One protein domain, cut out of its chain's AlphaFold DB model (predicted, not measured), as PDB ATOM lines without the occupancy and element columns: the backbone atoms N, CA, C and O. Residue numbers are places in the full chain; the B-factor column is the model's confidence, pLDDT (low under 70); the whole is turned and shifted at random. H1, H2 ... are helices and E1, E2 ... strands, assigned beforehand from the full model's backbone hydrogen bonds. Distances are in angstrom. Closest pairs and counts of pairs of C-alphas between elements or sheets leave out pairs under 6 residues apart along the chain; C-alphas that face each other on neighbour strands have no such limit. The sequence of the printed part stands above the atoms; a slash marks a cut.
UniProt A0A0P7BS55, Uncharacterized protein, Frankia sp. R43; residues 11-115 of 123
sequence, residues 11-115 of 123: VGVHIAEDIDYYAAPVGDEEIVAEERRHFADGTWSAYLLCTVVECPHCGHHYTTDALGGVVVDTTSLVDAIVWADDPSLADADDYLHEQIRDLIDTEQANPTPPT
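This is residues 11 to 115 of the 123 residues of an uncharacterized protein of Frankia sp. R43 (UniProt A0A0P7BS55). A small twisted sheet of four strands has one long helix, H3, packed slantwise over one face, while H1 sits away from this body at the far end of a loop, where residues 23 to 31 and 37 to 42 stick out. The short H2 sits near one end of H3. The 105 printed residues, under half of them in named elements, run E1 H1 E2 E3 E4 H2 H3; the class is mixed, and the antiparallel sheet has the order E3 E2 E1 E4. The whole is compact, with a radius of gyration of the C-alphas of 14.8 A and spans of 45 by 32 by 22 A.

E1, residues 11 to 17, is antiparallel to E2, residues 47 to 54, at 148 degrees, with N 14 and O 50 2.8 A apart. E2 and E3, residues 61 to 63, form a hairpin, with N 53 and O 62 2.8 A apart. On the other side of E1, E4, residues 81 to 83, is antiparallel to it, with N 13 and O 82 2.8 A apart. H3, residues 95 to 109, is on the sheet at a height of 8.9 A, over E2 and E1; its closest C-alphas to E1 are Ile 104 and Gly 12, 6.1 A apart. H2, residues 88 to 91, only just touches H3, residues 97 to 101 alone, with 3 pairs of C-alphas within 8 A; the closest are Leu 89 and His 97, 6.0 A. H1, residues 29 to 40, is not on the sheet and touches no helix. In H1 and H3 every O i to N i+4 pair is within hydrogen-bond range; H2 is too short for one.

E1 begins at C-alpha 11 (22.121, -55.763, -20.812) and spans 20.0 A; E2 spans 21.2 A. H1 spans 16.3 A, and H3 spans 20.9 A to C-alpha 109 (24.423, -59.824, -30.728).

The C-alphas of Asp 41 and His 57, the two farthest apart, are 46.3 A apart. The printed part has no cut. The links E1 to H1 and E3 to E4 are long. The pLDDT is under 70 in residues 19 to 46 and 66 to 76.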
ATOM      1  N   VAL A  11      21.600 -56.938 -20.091       93.44
ATOM      2  CA  VAL A  11      22.121 -55.763 -20.812       93.44
ATOM      3  C   VAL A  11      21.170 -54.575 -20.637       93.44
ATOM      4  O   VAL A  11      19.948 -54.746 -20.666       93.44
ATOM      5  N   GLY A  12      21.726 -53.384 -20.458       93.12
ATOM      6  CA  GLY A  12      21.012 -52.110 -20.426       93.12
ATOM      7  C   GLY A  12      21.913 -50.954 -20.854       93.12
ATOM      8  O   GLY A  12      23.065 -51.165 -21.232       93.12
ATOM      9  N   VAL A  13      21.396 -49.732 -20.776       90.94
ATOM     10  CA  VAL A  13      22.134 -48.496 -21.071       90.94
ATOM     11  C   VAL A  13      22.003 -47.548 -19.890       90.94
ATOM     12  O   VAL A  13      20.893 -47.245 -19.452       90.94
ATOM     13  N   HIS A  14      23.139 -47.099 -19.364       89.12
ATOM     14  CA  HIS A  14      23.215 -46.024 -18.385       89.12
ATOM     15  C   HIS A  14      23.296 -44.679 -19.099       89.12
ATOM     16  O   HIS A  14      24.074 -44.528 -20.042       89.12
ATOM     17  N   ILE A  15      22.506 -43.719 -18.629       85.88
ATOM     18  CA  ILE A  15      22.397 -42.377 -19.199       85.88
ATOM     19  C   ILE A  15      23.025 -41.410 -18.197       85.88
ATOM     20  O   ILE A  15      22.415 -41.084 -17.185       85.88
ATOM     21  N   ALA A  16      24.250 -40.969 -18.457       80.56
ATOM     22  CA  ALA A  16      24.957 -39.999 -17.623       80.56
ATOM     23  C   ALA A  16      24.885 -38.596 -18.238       80.56
ATOM     24  O   ALA A  16      24.764 -38.450 -19.453       80.56
ATOM     25  N   GLU A  17      25.016 -37.547 -17.425       75.81
ATOM     26  CA  GLU A  17      25.327 -36.219 -17.965       75.81
ATOM     27  C   GLU A  17      26.725 -36.226 -18.596       75.81
ATOM     28  O   GLU A  17      27.700 -36.616 -17.947       75.81
ATOM     29  N   ASP A  18      26.848 -35.759 -19.841       73.06
ATOM     30  CA  ASP A  18      28.161 -35.578 -20.463       73.06
ATOM     31  C   ASP A  18      28.714 -34.182 -20.145       73.06
ATOM     32  O   ASP A  18      28.708 -33.255 -20.963       73.06
ATOM     33  N   ILE A  19      29.169 -34.015 -18.901       63.41
ATOM     34  CA  ILE A  19      29.752 -32.751 -18.422       63.41
ATOM     35  C   ILE A  19      31.062 -32.399 -19.147       63.41
ATOM     36  O   ILE A  19      31.427 -31.222 -19.229       63.41
ATOM     37  N   ASP A  20      31.748 -33.410 -19.690       59.91
ATOM     38  CA  ASP A  20      33.053 -33.294 -20.338       59.91
ATOM     39  C   ASP A  20      32.956 -33.144 -21.867       59.91
ATOM     40  O   ASP A  20      33.932 -32.690 -22.475       59.91
ATOM     41  N   TYR A  21      31.791 -33.396 -22.486       60.31
ATOM     42  CA  TYR A  21      31.507 -33.116 -23.908       60.31
ATOM     43  C   TYR A  21      32.000 -31.728 -24.323       60.31
ATOM     44  O   TYR A  21      32.603 -31.521 -25.373       60.31
ATOM     45  N   TYR A  22      31.792 -30.746 -23.445       52.09
ATOM     46  CA  TYR A  22      32.162 -29.356 -23.691       52.09
ATOM     47  C   TYR A  22      33.625 -29.028 -23.361       52.09
ATOM     48  O   TYR A  22      34.102 -27.955 -23.751       52.09
ATOM     49  N   ALA A  23      34.322 -29.909 -22.638       53.19
ATOM     50  CA  ALA A  23      35.732 -29.783 -22.274       53.19
ATOM     51  C   ALA A  23      36.667 -30.458 -23.294       53.19
ATOM     52  O   ALA A  23      37.836 -30.071 -23.397       53.19
ATOM     53  N   ALA A  24      36.163 -31.416 -24.078       51.50
ATOM     54  CA  ALA A  24      36.903 -32.059 -25.156       51.50
ATOM     55  C   ALA A  24      36.749 -31.274 -26.480       51.50
ATOM     56  O   ALA A  24      35.650 -31.169 -27.012       51.50
ATOM     57  N   PRO A  25      37.833 -30.767 -27.099       45.88
ATOM     58  CA  PRO A  25      37.786 -30.172 -28.442       45.88
ATOM     59  C   PRO A  25      37.643 -31.232 -29.553       45.88
ATOM     60  O   PRO A  25      38.040 -30.997 -30.691       45.88
ATOM     61  N   VAL A  26      37.162 -32.433 -29.221       44.62
ATOM     62  CA  VAL A  26      37.155 -33.598 -30.112       44.62
ATOM     63  C   VAL A  26      35.736 -33.817 -30.619       44.62
ATOM     64  O   VAL A  26      35.050 -34.762 -30.258       44.62
ATOM     65  N   GLY A  27      35.312 -32.888 -31.458       51.22
ATOM     66  CA  GLY A  27      34.097 -32.936 -32.255       51.22
ATOM     67  C   GLY A  27      34.310 -32.027 -33.458       51.22
ATOM     68  O   GLY A  27      35.177 -31.151 -33.422       51.22
ATOM     69  N   ASP A  28      33.575 -32.249 -34.542       53.34
ATOM     70  CA  ASP A  28      33.585 -31.310 -35.664       53.34
ATOM     71  C   ASP A  28      33.179 -29.921 -35.134       53.34
ATOM     72  O   ASP A  28      32.125 -29.780 -34.512       53.34
ATOM     73  N   GLU A  29      34.032 -28.903 -35.307       55.34
ATOM     74  CA  GLU A  29      33.791 -27.558 -34.761       55.34
ATOM     75  C   GLU A  29      32.457 -26.967 -35.244       55.34
ATOM     76  O   GLU A  29      31.860 -26.154 -34.534       55.34
ATOM     77  N   GLU A  30      31.973 -27.379 -36.421       54.97
ATOM     78  CA  GLU A  30      30.691 -26.947 -36.975       54.97
ATOM     79  C   GLU A  30      29.515 -27.612 -36.246       54.97
ATOM     80  O   GLU A  30      28.587 -26.910 -35.842       54.97
ATOM     81  N   ILE A  31      29.616 -28.917 -35.960       56.09
ATOM     82  CA  ILE A  31      28.640 -29.671 -35.151       56.09
ATOM     83  C   ILE A  31      28.590 -29.097 -33.733       56.09
ATOM     84  O   ILE A  31      27.526 -28.718 -33.255       56.09
ATOM     85  N   VAL A  32      29.749 -28.887 -33.102       56.44
ATOM     86  CA  VAL A  32      29.839 -28.297 -31.757       56.44
ATOM     87  C   VAL A  32      29.246 -26.882 -31.719       56.44
ATOM     88  O   VAL A  32      28.631 -26.489 -30.726       56.44
ATOM     89  N   ALA A  33      29.420 -26.077 -32.772       63.03
ATOM     90  CA  ALA A  33      28.882 -24.716 -32.838       63.03
ATOM     91  C   ALA A  33      27.369 -24.669 -33.112       63.03
ATOM     92  O   ALA A  33      26.678 -23.815 -32.544       63.03
ATOM     93  N   GLU A  34      26.860 -25.550 -33.975       58.97
ATOM     94  CA  GLU A  34      25.429 -25.710 -34.250       58.97
ATOM     95  C   GLU A  34      24.704 -26.218 -33.002       58.97
ATOM     96  O   GLU A  34      23.783 -25.560 -32.512       58.97
ATOM     97  N   GLU A  35      25.215 -27.283 -32.387       57.88
ATOM     98  CA  GLU A  35      24.702 -27.835 -31.135       57.88
ATOM     99  C   GLU A  35      24.706 -26.780 -30.021       57.88
ATOM    100  O   GLU A  35      23.674 -26.547 -29.392       57.88
ATOM    101  N   ARG A  36      25.807 -26.034 -29.821       60.47
ATOM    102  CA  ARG A  36      25.880 -24.944 -28.817       60.47
ATOM    103  C   ARG A  36      24.828 -23.850 -29.007       60.47
ATOM    104  O   ARG A  36      24.391 -23.272 -28.010       60.47
ATOM    105  N   ARG A  37      24.418 -23.532 -30.243       60.59
ATOM    106  CA  ARG A  37      23.310 -22.585 -30.478       60.59
ATOM    107  C   ARG A  37      21.982 -23.163 -30.020       60.59
ATOM    108  O   ARG A  37      21.224 -22.461 -29.364       60.59
ATOM    109  N   HIS A  38      21.735 -24.430 -30.318       55.16
ATOM    110  CA  HIS A  38      20.528 -25.118 -29.886       55.16
ATOM    111  C   HIS A  38      20.441 -25.265 -28.351       55.16
ATOM    112  O   HIS A  38      19.364 -25.108 -27.772       55.16
ATOM    113  N   PHE A  39      21.582 -25.428 -27.669       54.78
ATOM    114  CA  PHE A  39      21.681 -25.383 -26.202       54.78
ATOM    115  C   PHE A  39      21.351 -24.012 -25.599       54.78
ATOM    116  O   PHE A  39      20.660 -23.943 -24.582       54.78
ATOM    117  N   ALA A  40      21.825 -22.916 -26.202       56.19
ATOM    118  CA  ALA A  40      21.597 -21.561 -25.687       56.19
ATOM    119  C   ALA A  40      20.105 -21.181 -25.637       56.19
ATOM    120  O   ALA A  40      19.704 -20.377 -24.794       56.19
ATOM    121  N   ASP A  41      19.290 -21.807 -26.486       60.81
ATOM    122  CA  ASP A  41      17.839 -21.628 -26.527       60.81
ATOM    123  C   ASP A  41      17.091 -22.524 -25.511       60.81
ATOM    124  O   ASP A  41      15.862 -22.495 -25.442       60.81
ATOM    125  N   GLY A  42      17.814 -23.297 -24.685       51.12
ATOM    126  CA  GLY A  42      17.274 -24.036 -23.537       51.12
ATOM    127  C   GLY A  42      16.489 -25.299 -23.889       51.12
ATOM    128  O   GLY A  42      15.674 -25.749 -23.088       51.12
ATOM    129  N   THR A  43      16.701 -25.856 -25.081       56.69
ATOM    130  CA  THR A  43      15.940 -27.010 -25.590       56.69
ATOM    131  C   THR A  43      16.734 -28.331 -25.588       56.69
ATOM    132  O   THR A  43      16.198 -29.336 -26.036       56.69
ATOM    133  N   TRP A  44      18.003 -28.340 -25.134       61.25
ATOM    134  CA  TRP A  44      18.962 -29.446 -25.349       61.25
ATOM    135  C   TRP A  44      19.762 -29.774 -24.071       61.25
ATOM    136  O   TRP A  44      20.075 -28.884 -23.279       61.25
ATOM    137  N   SER A  45      20.109 -31.048 -23.863       65.19
ATOM    138  CA  SER A  45      21.036 -31.557 -22.824       65.19
ATOM    139  C   SER A  45      21.892 -32.659 -23.459       65.19
ATOM    140  O   SER A  45      21.331 -33.498 -24.153       65.19
ATOM    141  N   ALA A  46      23.222 -32.606 -23.316       67.25
ATOM    142  CA  ALA A  46      24.114 -33.642 -23.839       67.25
ATOM    143  C   ALA A  46      24.214 -34.770 -22.810       67.25
ATOM    144  O   ALA A  46      24.619 -34.538 -21.667       67.25
ATOM    145  N   TYR A  47      23.842 -35.976 -23.222       74.31
ATOM    146  CA  TYR A  47      23.960 -37.165 -22.392       74.31
ATOM    147  C   TYR A  47      24.974 -38.122 -22.965       74.31
ATOM    148  O   TYR A  47      25.065 -38.294 -24.178       74.31
ATOM    149  N   LEU A  48      25.682 -38.770 -22.058       78.88
ATOM    150  CA  LEU A  48      26.560 -39.868 -22.344       78.88
ATOM    151  C   LEU A  48      25.801 -41.176 -22.139       78.88
ATOM    152  O   LEU A  48      25.372 -41.488 -21.027       78.88
ATOM    153  N   LEU A  49      25.684 -41.966 -23.198       83.38
ATOM    154  CA  LEU A  49      25.157 -43.321 -23.112       83.38
ATOM    155  C   LEU A  49      26.300 -44.331 -22.941       83.38
ATOM    156  O   LEU A  49      27.285 -44.331 -23.686       83.38
ATOM    157  N   CYS A  50      26.182 -45.202 -21.942       86.44
ATOM    158  CA  CYS A  50      27.120 -46.295 -21.696       86.44
ATOM    159  C   CYS A  50      26.374 -47.623 -21.651       86.44
ATOM    160  O   CYS A  50      25.444 -47.783 -20.860       86.44
ATOM    161  N   THR A  51      26.804 -48.595 -22.452       90.94
ATOM    162  CA  THR A  51      26.288 -49.963 -22.364       90.94
ATOM    163  C   THR A  51      26.688 -50.582 -21.029       90.94
ATOM    164  O   THR A  51      27.861 -50.573 -20.649       90.94
ATOM    165  N   VAL A  52      25.708 -51.123 -20.309       91.94
ATOM    166  CA  VAL A  52      25.874 -51.718 -18.983       91.94
ATOM    167  C   VAL A  52      25.449 -53.172 -18.992       91.94
ATOM    168  O   VAL A  52      24.420 -53.543 -19.555       91.94
ATOM    169  N   VAL A  53      26.214 -53.993 -18.282       93.00
ATOM    170  CA  VAL A  53      25.887 -55.385 -17.997       93.00
ATOM    171  C   VAL A  53      25.773 -55.633 -16.498       93.00
ATOM    172  O   VAL A  53      26.590 -55.170 -15.697       93.00
ATOM    173  N   GLU A  54      24.763 -56.403 -16.103       92.94
ATOM    174  CA  GLU A  54      24.650 -56.938 -14.748       92.94
ATOM    175  C   GLU A  54      25.357 -58.289 -14.659       92.94
ATOM    176  O   GLU A  54      25.015 -59.248 -15.359       92.94
ATOM    177  N   CYS A  55      26.341 -58.381 -13.765       87.75
ATOM    178  CA  CYS A  55      27.044 -59.629 -13.528       87.75
ATOM    179  C   CYS A  55      26.113 -60.640 -12.835       87.75
ATOM    180  O   CYS A  55      25.721 -60.421 -11.684       87.75
ATOM    181  N   PRO A  56      25.850 -61.808 -13.447       83.06
ATOM    182  CA  PRO A  56      24.892 -62.789 -12.928       83.06
ATOM    183  C   PRO A  56      25.342 -63.453 -11.614       83.06
ATOM    184  O   PRO A  56      24.567 -64.157 -10.971       83.06
ATOM    185  N   HIS A  57      26.606 -63.272 -11.216       83.12
ATOM    186  CA  HIS A  57      27.181 -63.888 -10.021       83.12
ATOM    187  C   HIS A  57      27.184 -62.981  -8.791       83.12
ATOM    188  O   HIS A  57      27.005 -63.477  -7.680       83.12
ATOM    189  N   CYS A  58      27.420 -61.678  -8.969       85.81
ATOM    190  CA  CYS A  58      27.515 -60.716  -7.866       85.81
ATOM    191  C   CYS A  58      26.415 -59.650  -7.877       85.81
ATOM    192  O   CYS A  58      26.292 -58.929  -6.893       85.81
ATOM    193  N   GLY A  59      25.626 -59.542  -8.952       84.75
ATOM    194  CA  GLY A  59      24.590 -58.516  -9.098       84.75
ATOM    195  C   GLY A  59      25.139 -57.092  -9.225       84.75
ATOM    196  O   GLY A  59      24.392 -56.138  -9.060       84.75
ATOM    197  N   HIS A  60      26.444 -56.933  -9.463       90.00
ATOM    198  CA  HIS A  60      27.048 -55.626  -9.716       90.00
ATOM    199  C   HIS A  60      26.916 -55.238 -11.189       90.00
ATOM    200  O   HIS A  60      26.879 -56.105 -12.068       90.00
ATOM    201  N   HIS A  61      26.907 -53.930 -11.436       92.12
ATOM    202  CA  HIS A  61      26.821 -53.335 -12.765       92.12
ATOM    203  C   HIS A  61      28.198 -52.919 -13.268       92.12
ATOM    204  O   HIS A  61      29.016 -52.363 -12.529       92.12
ATOM    205  N   TYR A  62      28.444 -53.208 -14.538       90.69
ATOM    206  CA  TYR A  62      29.695 -52.917 -15.219       90.69
ATOM    207  C   TYR A  62      29.395 -52.244 -16.549       90.69
ATOM    208  O   TYR A  62      28.449 -52.640 -17.221       90.69
ATOM    209  N   THR A  63      30.204 -51.265 -16.940       89.75
ATOM    210  CA  THR A  63      30.188 -50.739 -18.304       89.75
ATOM    211  C   THR A  63      30.996 -51.656 -19.223       89.75
ATOM    212  O   THR A  63      32.048 -52.169 -18.816       89.75
ATOM    213  N   THR A  64      30.494 -51.892 -20.436       85.00
ATOM    214  CA  THR A  64      31.180 -52.683 -21.477       85.00
ATOM    215  C   THR A  64      31.814 -51.824 -22.559       85.00
ATOM    216  O   THR A  64      32.722 -52.295 -23.237       85.00
ATOM    217  N   ASP A  65      31.404 -50.562 -22.673       71.56
ATOM    218  CA  ASP A  65      31.922 -49.634 -23.673       71.56
ATOM    219  C   ASP A  65      32.343 -48.298 -23.047       71.56
ATOM    220  O   ASP A  65      31.893 -47.910 -21.961       71.56
ATOM    221  N   ALA A  66      33.234 -47.604 -23.747       55.34
ATOM    222  CA  ALA A  66      33.634 -46.240 -23.482       55.34
ATOM    223  C   ALA A  66      32.955 -45.324 -24.512       55.34
ATOM    224  O   ALA A  66      33.545 -44.979 -25.530       55.34
ATOM    225  N   LEU A  67      31.761 -44.850 -24.146       60.12
ATOM    226  CA  LEU A  67      31.046 -43.721 -24.751       60.12
ATOM    227  C   LEU A  67      30.353 -44.019 -26.096       60.12
ATOM    228  O   LEU A  67      30.944 -43.881 -27.165       60.12
ATOM    229  N   GLY A  68      29.058 -44.350 -26.047       54.12
ATOM    230  CA  GLY A  68      28.266 -44.683 -27.232       54.12
ATOM    231  C   GLY A  68      26.992 -43.858 -27.366       54.12
ATOM    232  O   GLY A  68      25.931 -44.364 -27.049       54.12
ATOM    233  N   GLY A  69      27.081 -42.638 -27.904       55.66
ATOM    234  CA  GLY A  69      25.925 -41.847 -28.358       55.66
ATOM    235  C   GLY A  69      25.625 -40.614 -27.503       55.66
ATOM    236  O   GLY A  69      25.665 -40.675 -26.273       55.66
ATOM    237  N   VAL A  70      25.327 -39.497 -28.177       59.53
ATOM    238  CA  VAL A  70      24.804 -38.261 -27.579       59.53
ATOM    239  C   VAL A  70      23.336 -38.159 -27.954       59.53
ATOM    240  O   VAL A  70      22.964 -38.332 -29.118       59.53
ATOM    241  N   VAL A  71      22.487 -37.900 -26.967       60.06
ATOM    242  CA  VAL A  71      21.043 -37.871 -27.186       60.06
ATOM    243  C   VAL A  71      20.467 -36.503 -26.891       60.06
ATOM    244  O   VAL A  71      20.838 -35.854 -25.919       60.06
ATOM    245  N   VAL A  72      19.509 -36.116 -27.727       63.31
ATOM    246  CA  VAL A  72      18.641 -34.966 -27.527       63.31
ATOM    247  C   VAL A  72      17.315 -35.455 -26.947       63.31
ATOM    248  O   VAL A  72      16.654 -36.303 -27.539       63.31
ATOM    249  N   ASP A  73      16.940 -34.834 -25.831       55.81
ATOM    250  CA  ASP A  73      15.648 -34.879 -25.138       55.81
ATOM    251  C   ASP A  73      15.535 -35.798 -23.900       55.81
ATOM    252  O   ASP A  73      16.036 -36.915 -23.828       55.81
ATOM    253  N   THR A  74      14.796 -35.262 -22.926       53.56
ATOM    254  CA  THR A  74      14.394 -35.771 -21.604       53.56
ATOM    255  C   THR A  74      15.409 -35.681 -20.454       53.56
ATOM    256  O   THR A  74      16.360 -36.436 -20.313       53.56
ATOM    257  N   THR A  75      15.119 -34.766 -19.528       56.19
ATOM    258  CA  THR A  75      15.741 -34.638 -18.197       56.19
ATOM    259  C   THR A  75      15.258 -35.689 -17.189       56.19
ATOM    260  O   THR A  75      15.669 -35.665 -16.033       56.19
ATOM    261  N   SER A  76      14.364 -36.607 -17.579       67.56
ATOM    262  CA  SER A  76      13.770 -37.598 -16.668       67.56
ATOM    263  C   SER A  76      14.551 -38.903 -16.540       67.56
ATOM    264  O   SER A  76      14.278 -39.658 -15.612       67.56
ATOM    265  N   LEU A  77      15.469 -39.189 -17.468       72.88
ATOM    266  CA  LEU A  77      16.243 -40.436 -17.498       72.88
ATOM    267  C   LEU A  77      17.724 -40.237 -17.149       72.88
ATOM    268  O   LEU A  77      18.497 -41.185 -17.213       72.88
ATOM    269  N   VAL A  78      18.109 -39.025 -16.751       79.38
ATOM    270  CA  VAL A  78      19.457 -38.736 -16.250       79.38
ATOM    271  C   VAL A  78      19.751 -39.602 -15.030       79.38
ATOM    272  O   VAL A  78      18.901 -39.747 -14.149       79.38
ATOM    273  N   ASP A  79      20.944 -40.188 -15.011       82.50
ATOM    274  CA  ASP A  79      21.438 -41.144 -14.016       82.50
ATOM    275  C   ASP A  79      20.589 -42.425 -13.897       82.50
ATOM    276  O   ASP A  79      20.688 -43.172 -12.916       82.50
ATOM    277  N   ALA A  80      19.736 -42.709 -14.888       87.81
ATOM    278  CA  ALA A  80      18.969 -43.945 -14.952       87.81
ATOM    279  C   ALA A  80      19.707 -45.031 -15.749       87.81
ATOM    280  O   ALA A  80      20.527 -44.756 -16.627       87.81
ATOM    281  N   ILE A  81      19.359 -46.289 -15.464       91.00
ATOM    282  CA  ILE A  81      19.699 -47.437 -16.309       91.00
ATOM    283  C   ILE A  81      18.410 -47.947 -16.944       91.00
ATOM    284  O   ILE A  81      17.511 -48.403 -16.231       91.00
ATOM    285  N   VAL A  82      18.337 -47.900 -18.273       91.38
ATOM    286  CA  VAL A  82      17.237 -48.481 -19.049       91.38
ATOM    287  C   VAL A  82      17.643 -49.886 -19.475       91.38
ATOM    288  O   VAL A  82      18.635 -50.079 -20.176       91.38
ATOM    289  N   TRP A  83      16.904 -50.888 -19.011       94.69
ATOM    290  CA  TRP A  83      17.202 -52.296 -19.279       94.69
ATOM    291  C   TRP A  83      16.510 -52.794 -20.546       94.69
ATOM    292  O   TRP A  83      15.466 -52.279 -20.925       94.69
ATOM    293  N   ALA A  84      17.039 -53.855 -21.159       92.94
ATOM    294  CA  ALA A  84      16.448 -54.464 -22.357       92.94
ATOM    295  C   ALA A  84      14.983 -54.909 -22.193       92.94
ATOM    296  O   ALA A  84      14.239 -54.978 -23.165       92.94
ATOM    297  N   ASP A  85      14.569 -55.237 -20.970       92.19
ATOM    298  CA  ASP A  85      13.201 -55.624 -20.618       92.19
ATOM    299  C   ASP A  85      12.333 -54.450 -20.126       92.19
ATOM    300  O   ASP A  85      11.213 -54.671 -19.661       92.19
ATOM    301  N   ASP A  86      12.828 -53.211 -20.211       90.81
ATOM    302  CA  ASP A  86      12.073 -52.032 -19.800       90.81
ATOM    303  C   ASP A  86      10.895 -51.766 -20.762       90.81
ATOM    304  O   ASP A  86      11.094 -51.650 -21.976       90.81
ATOM    305  N   PRO A  87       9.652 -51.646 -20.259       87.94
ATOM    306  CA  PRO A  87       8.480 -51.431 -21.104       87.94
ATOM    307  C   PRO A  87       8.504 -50.099 -21.865       87.94
ATOM    308  O   PRO A  87       7.836 -49.993 -22.893       87.94
ATOM    309  N   SER A  88       9.263 -49.096 -21.404       83.50
ATOM    310  CA  SER A  88       9.440 -47.826 -22.131       83.50
ATOM    311  C   SER A  88      10.042 -48.024 -23.525       83.50
ATOM    312  O   SER A  88       9.716 -47.278 -24.446       83.50
ATOM    313  N   LEU A  89      10.825 -49.089 -23.726       83.69
ATOM    314  CA  LEU A  89      11.416 -49.432 -25.017       83.69
ATOM    315  C   LEU A  89      10.432 -50.099 -25.985       83.69
ATOM    316  O   LEU A  89      10.809 -50.341 -27.126       83.69
ATOM    317  N   ALA A  90       9.200 -50.440 -25.609       80.88
ATOM    318  CA  ALA A  90       8.283 -51.114 -26.535       80.88
ATOM    319  C   ALA A  90       7.559 -50.139 -27.480       80.88
ATOM    320  O   ALA A  90       7.356 -50.463 -28.647       80.88
ATOM    321  N   ASP A  91       7.213 -48.947 -26.984       74.69
ATOM    322  CA  ASP A  91       6.256 -48.037 -27.637       74.69
ATOM    323  C   ASP A  91       6.850 -46.659 -28.002       74.69
ATOM    324  O   ASP A  91       6.138 -45.787 -28.502       74.69
ATOM    325  N   ALA A  92       8.137 -46.432 -27.724       75.81
ATOM    326  CA  ALA A  92       8.795 -45.147 -27.942       75.81
ATOM    327  C   ALA A  92       9.491 -45.069 -29.315       75.81
ATOM    328  O   ALA A  92      10.486 -45.751 -29.544       75.81
ATOM    329  N   ASP A  93       9.006 -44.217 -30.214       75.88
ATOM    330  CA  ASP A  93       9.636 -43.949 -31.521       75.88
ATOM    331  C   ASP A  93      10.491 -42.664 -31.492       75.88
ATOM    332  O   ASP A  93      10.628 -41.961 -32.494       75.88
ATOM    333  N   ASP A  94      11.013 -42.295 -30.320       78.62
ATOM    334  CA  ASP A  94      11.940 -41.174 -30.197       78.62
ATOM    335  C   ASP A  94      13.403 -41.618 -30.305       78.62
ATOM    336  O   ASP A  94      13.774 -42.771 -30.074       78.62
ATOM    337  N   TYR A  95      14.239 -40.647 -30.660       76.00
ATOM    338  CA  TYR A  95      15.646 -40.850 -30.973       76.00
ATOM    339  C   TYR A  95      16.460 -41.422 -29.798       76.00
ATOM    340  O   TYR A  95      17.419 -42.160 -30.029       76.00
ATOM    341  N   LEU A  96      16.081 -41.124 -28.545       79.12
ATOM    342  CA  LEU A  96      16.733 -41.691 -27.360       79.12
ATOM    343  C   LEU A  96      16.481 -43.190 -27.275       79.12
ATOM    344  O   LEU A  96      17.421 -43.974 -27.153       79.12
ATOM    345  N   HIS A  97      15.217 -43.594 -27.363       85.94
ATOM    346  CA  HIS A  97      14.849 -45.001 -27.250       85.94
ATOM    347  C   HIS A  97      15.358 -45.814 -28.446       85.94
ATOM    348  O   HIS A  97      15.748 -46.965 -28.263       85.94
ATOM    349  N   GLU A  98      15.430 -45.236 -29.650       84.62
ATOM    350  CA  GLU A  98      16.102 -45.869 -30.795       84.62
ATOM    351  C   GLU A  98      17.592 -46.133 -30.528       84.62
ATOM    352  O   GLU A  98      18.040 -47.264 -30.720       84.62
ATOM    353  N   GLN A  99      18.344 -45.147 -30.023       82.50
ATOM    354  CA  GLN A  99      19.759 -45.340 -29.673       82.50
ATOM    355  C   GLN A  99      19.947 -46.373 -28.556       82.50
ATOM    356  O   GLN A  99      20.820 -47.234 -28.655       82.50
ATOM    357  N   ILE A 100      19.110 -46.335 -27.511       87.62
ATOM    358  CA  ILE A 100      19.166 -47.322 -26.422       87.62
ATOM    359  C   ILE A 100      18.954 -48.740 -26.968       87.62
ATOM    360  O   ILE A 100      19.705 -49.646 -26.609       87.62
ATOM    361  N   ARG A 101      17.961 -48.942 -27.845       89.56
ATOM    362  CA  ARG A 101      17.712 -50.251 -28.472       89.56
ATOM    363  C   ARG A 101      18.906 -50.719 -29.296       89.56
ATOM    364  O   ARG A 101      19.313 -51.861 -29.134       89.56
ATOM    365  N   ASP A 102      19.489 -49.852 -30.122       88.56
ATOM    366  CA  ASP A 102      20.622 -50.212 -30.987       88.56
ATOM    367  C   ASP A 102      21.861 -50.649 -30.184       88.56
ATOM    368  O   ASP A 102      22.491 -51.662 -30.502       88.56
ATOM    369  N   LEU A 103      22.169 -49.949 -29.086       89.25
ATOM    370  CA  LEU A 103      23.253 -50.326 -28.171       89.25
ATOM    371  C   LEU A 103      22.996 -51.685 -27.508       89.25
ATOM    372  O   LEU A 103      23.886 -52.539 -27.465       89.25
ATOM    373  N   ILE A 104      21.773 -51.898 -27.014       91.94
ATOM    374  CA  ILE A 104      21.366 -53.159 -26.386       91.94
ATOM    375  C   ILE A 104      21.450 -54.308 -27.390       91.94
ATOM    376  O   ILE A 104      22.046 -55.341 -27.081       91.94
ATOM    377  N   ASP A 105      20.883 -54.134 -28.581       92.31
ATOM    378  CA  ASP A 105      20.864 -55.150 -29.633       92.31
ATOM    379  C   ASP A 105      22.288 -55.489 -30.092       92.31
ATOM    380  O   ASP A 105      22.618 -56.665 -30.274       92.31
ATOM    381  N   THR A 106      23.160 -54.483 -30.211       90.62
ATOM    382  CA  THR A 106      24.576 -54.660 -30.564       90.62
ATOM    383  C   THR A 106      25.318 -55.506 -29.529       90.62
ATOM    384  O   THR A 106      25.958 -56.497 -29.891       90.62
ATOM    385  N   GLU A 107      25.205 -55.170 -28.242       91.44
ATOM    386  CA  GLU A 107      25.857 -55.917 -27.157       91.44
ATOM    387  C   GLU A 107      25.260 -57.325 -26.998       91.44
ATOM    388  O   GLU A 107      25.987 -58.289 -26.770       91.44
ATOM    389  N   GLN A 108      23.950 -57.505 -27.184       91.69
ATOM    390  CA  GLN A 108      23.336 -58.839 -27.171       91.69
ATOM    391  C   GLN A 108      23.792 -59.710 -28.349       91.69
ATOM    392  O   GLN A 108      23.984 -60.920 -28.184       91.69
ATOM    393  N   ALA A 109      23.963 -59.119 -29.535       92.25
ATOM    394  CA  ALA A 109      24.423 -59.824 -30.728       92.25
ATOM    395  C   ALA A 109      25.913 -60.188 -30.656       92.25
ATOM    396  O   ALA A 109      26.310 -61.247 -31.153       92.25
ATOM    397  N   ASN A 110      26.733 -59.339 -30.032       90.69
ATOM    398  CA  ASN A 110      28.168 -59.548 -29.864       90.69
ATOM    399  C   ASN A 110      28.629 -59.178 -28.439       90.69
ATOM    400  O   ASN A 110      29.198 -58.104 -28.251       90.69
ATOM    401  N   PRO A 111      28.423 -60.072 -27.451       90.31
ATOM    402  CA  PRO A 111      28.685 -59.761 -26.050       90.31
ATOM    403  C   PRO A 111      30.156 -59.480 -25.759       90.31
ATOM    404  O   PRO A 111      31.037 -60.294 -26.068       90.31
ATOM    405  N   THR A 112      30.399 -58.375 -25.068       89.62
ATOM    406  CA  THR A 112      31.705 -57.977 -24.559       89.62
ATOM    407  C   THR A 112      32.173 -58.991 -23.512       89.62
ATOM    408  O   THR A 112      31.436 -59.321 -22.569       89.62
ATOM    409  N   PRO A 113      33.402 -59.529 -23.631       89.31
ATOM    410  CA  PRO A 113      33.887 -60.541 -22.707       89.31
ATOM    411  C   PRO A 113      34.032 -59.972 -21.282       89.31
ATOM    412  O   PRO A 113      34.491 -58.841 -21.117       89.31
ATOM    413  N   PRO A 114      33.773 -60.766 -20.220       88.00
ATOM    414  CA  PRO A 114      33.881 -60.304 -18.829       88.00
ATOM    415  C   PRO A 114      35.244 -59.739 -18.410       88.00
ATOM    416  O   PRO A 114      35.355 -59.078 -17.382       88.00
ATOM    417  N   THR A 115      36.300 -60.020 -19.175       87.94
ATOM    418  CA  THR A 115      37.646 -59.469 -18.969       87.94
ATOM    419  C   THR A 115      37.765 -57.989 -19.324       87.94
ATOM    420  O   THR A 115      38.741 -57.363 -18.924       87.94
TER     421      THR A 115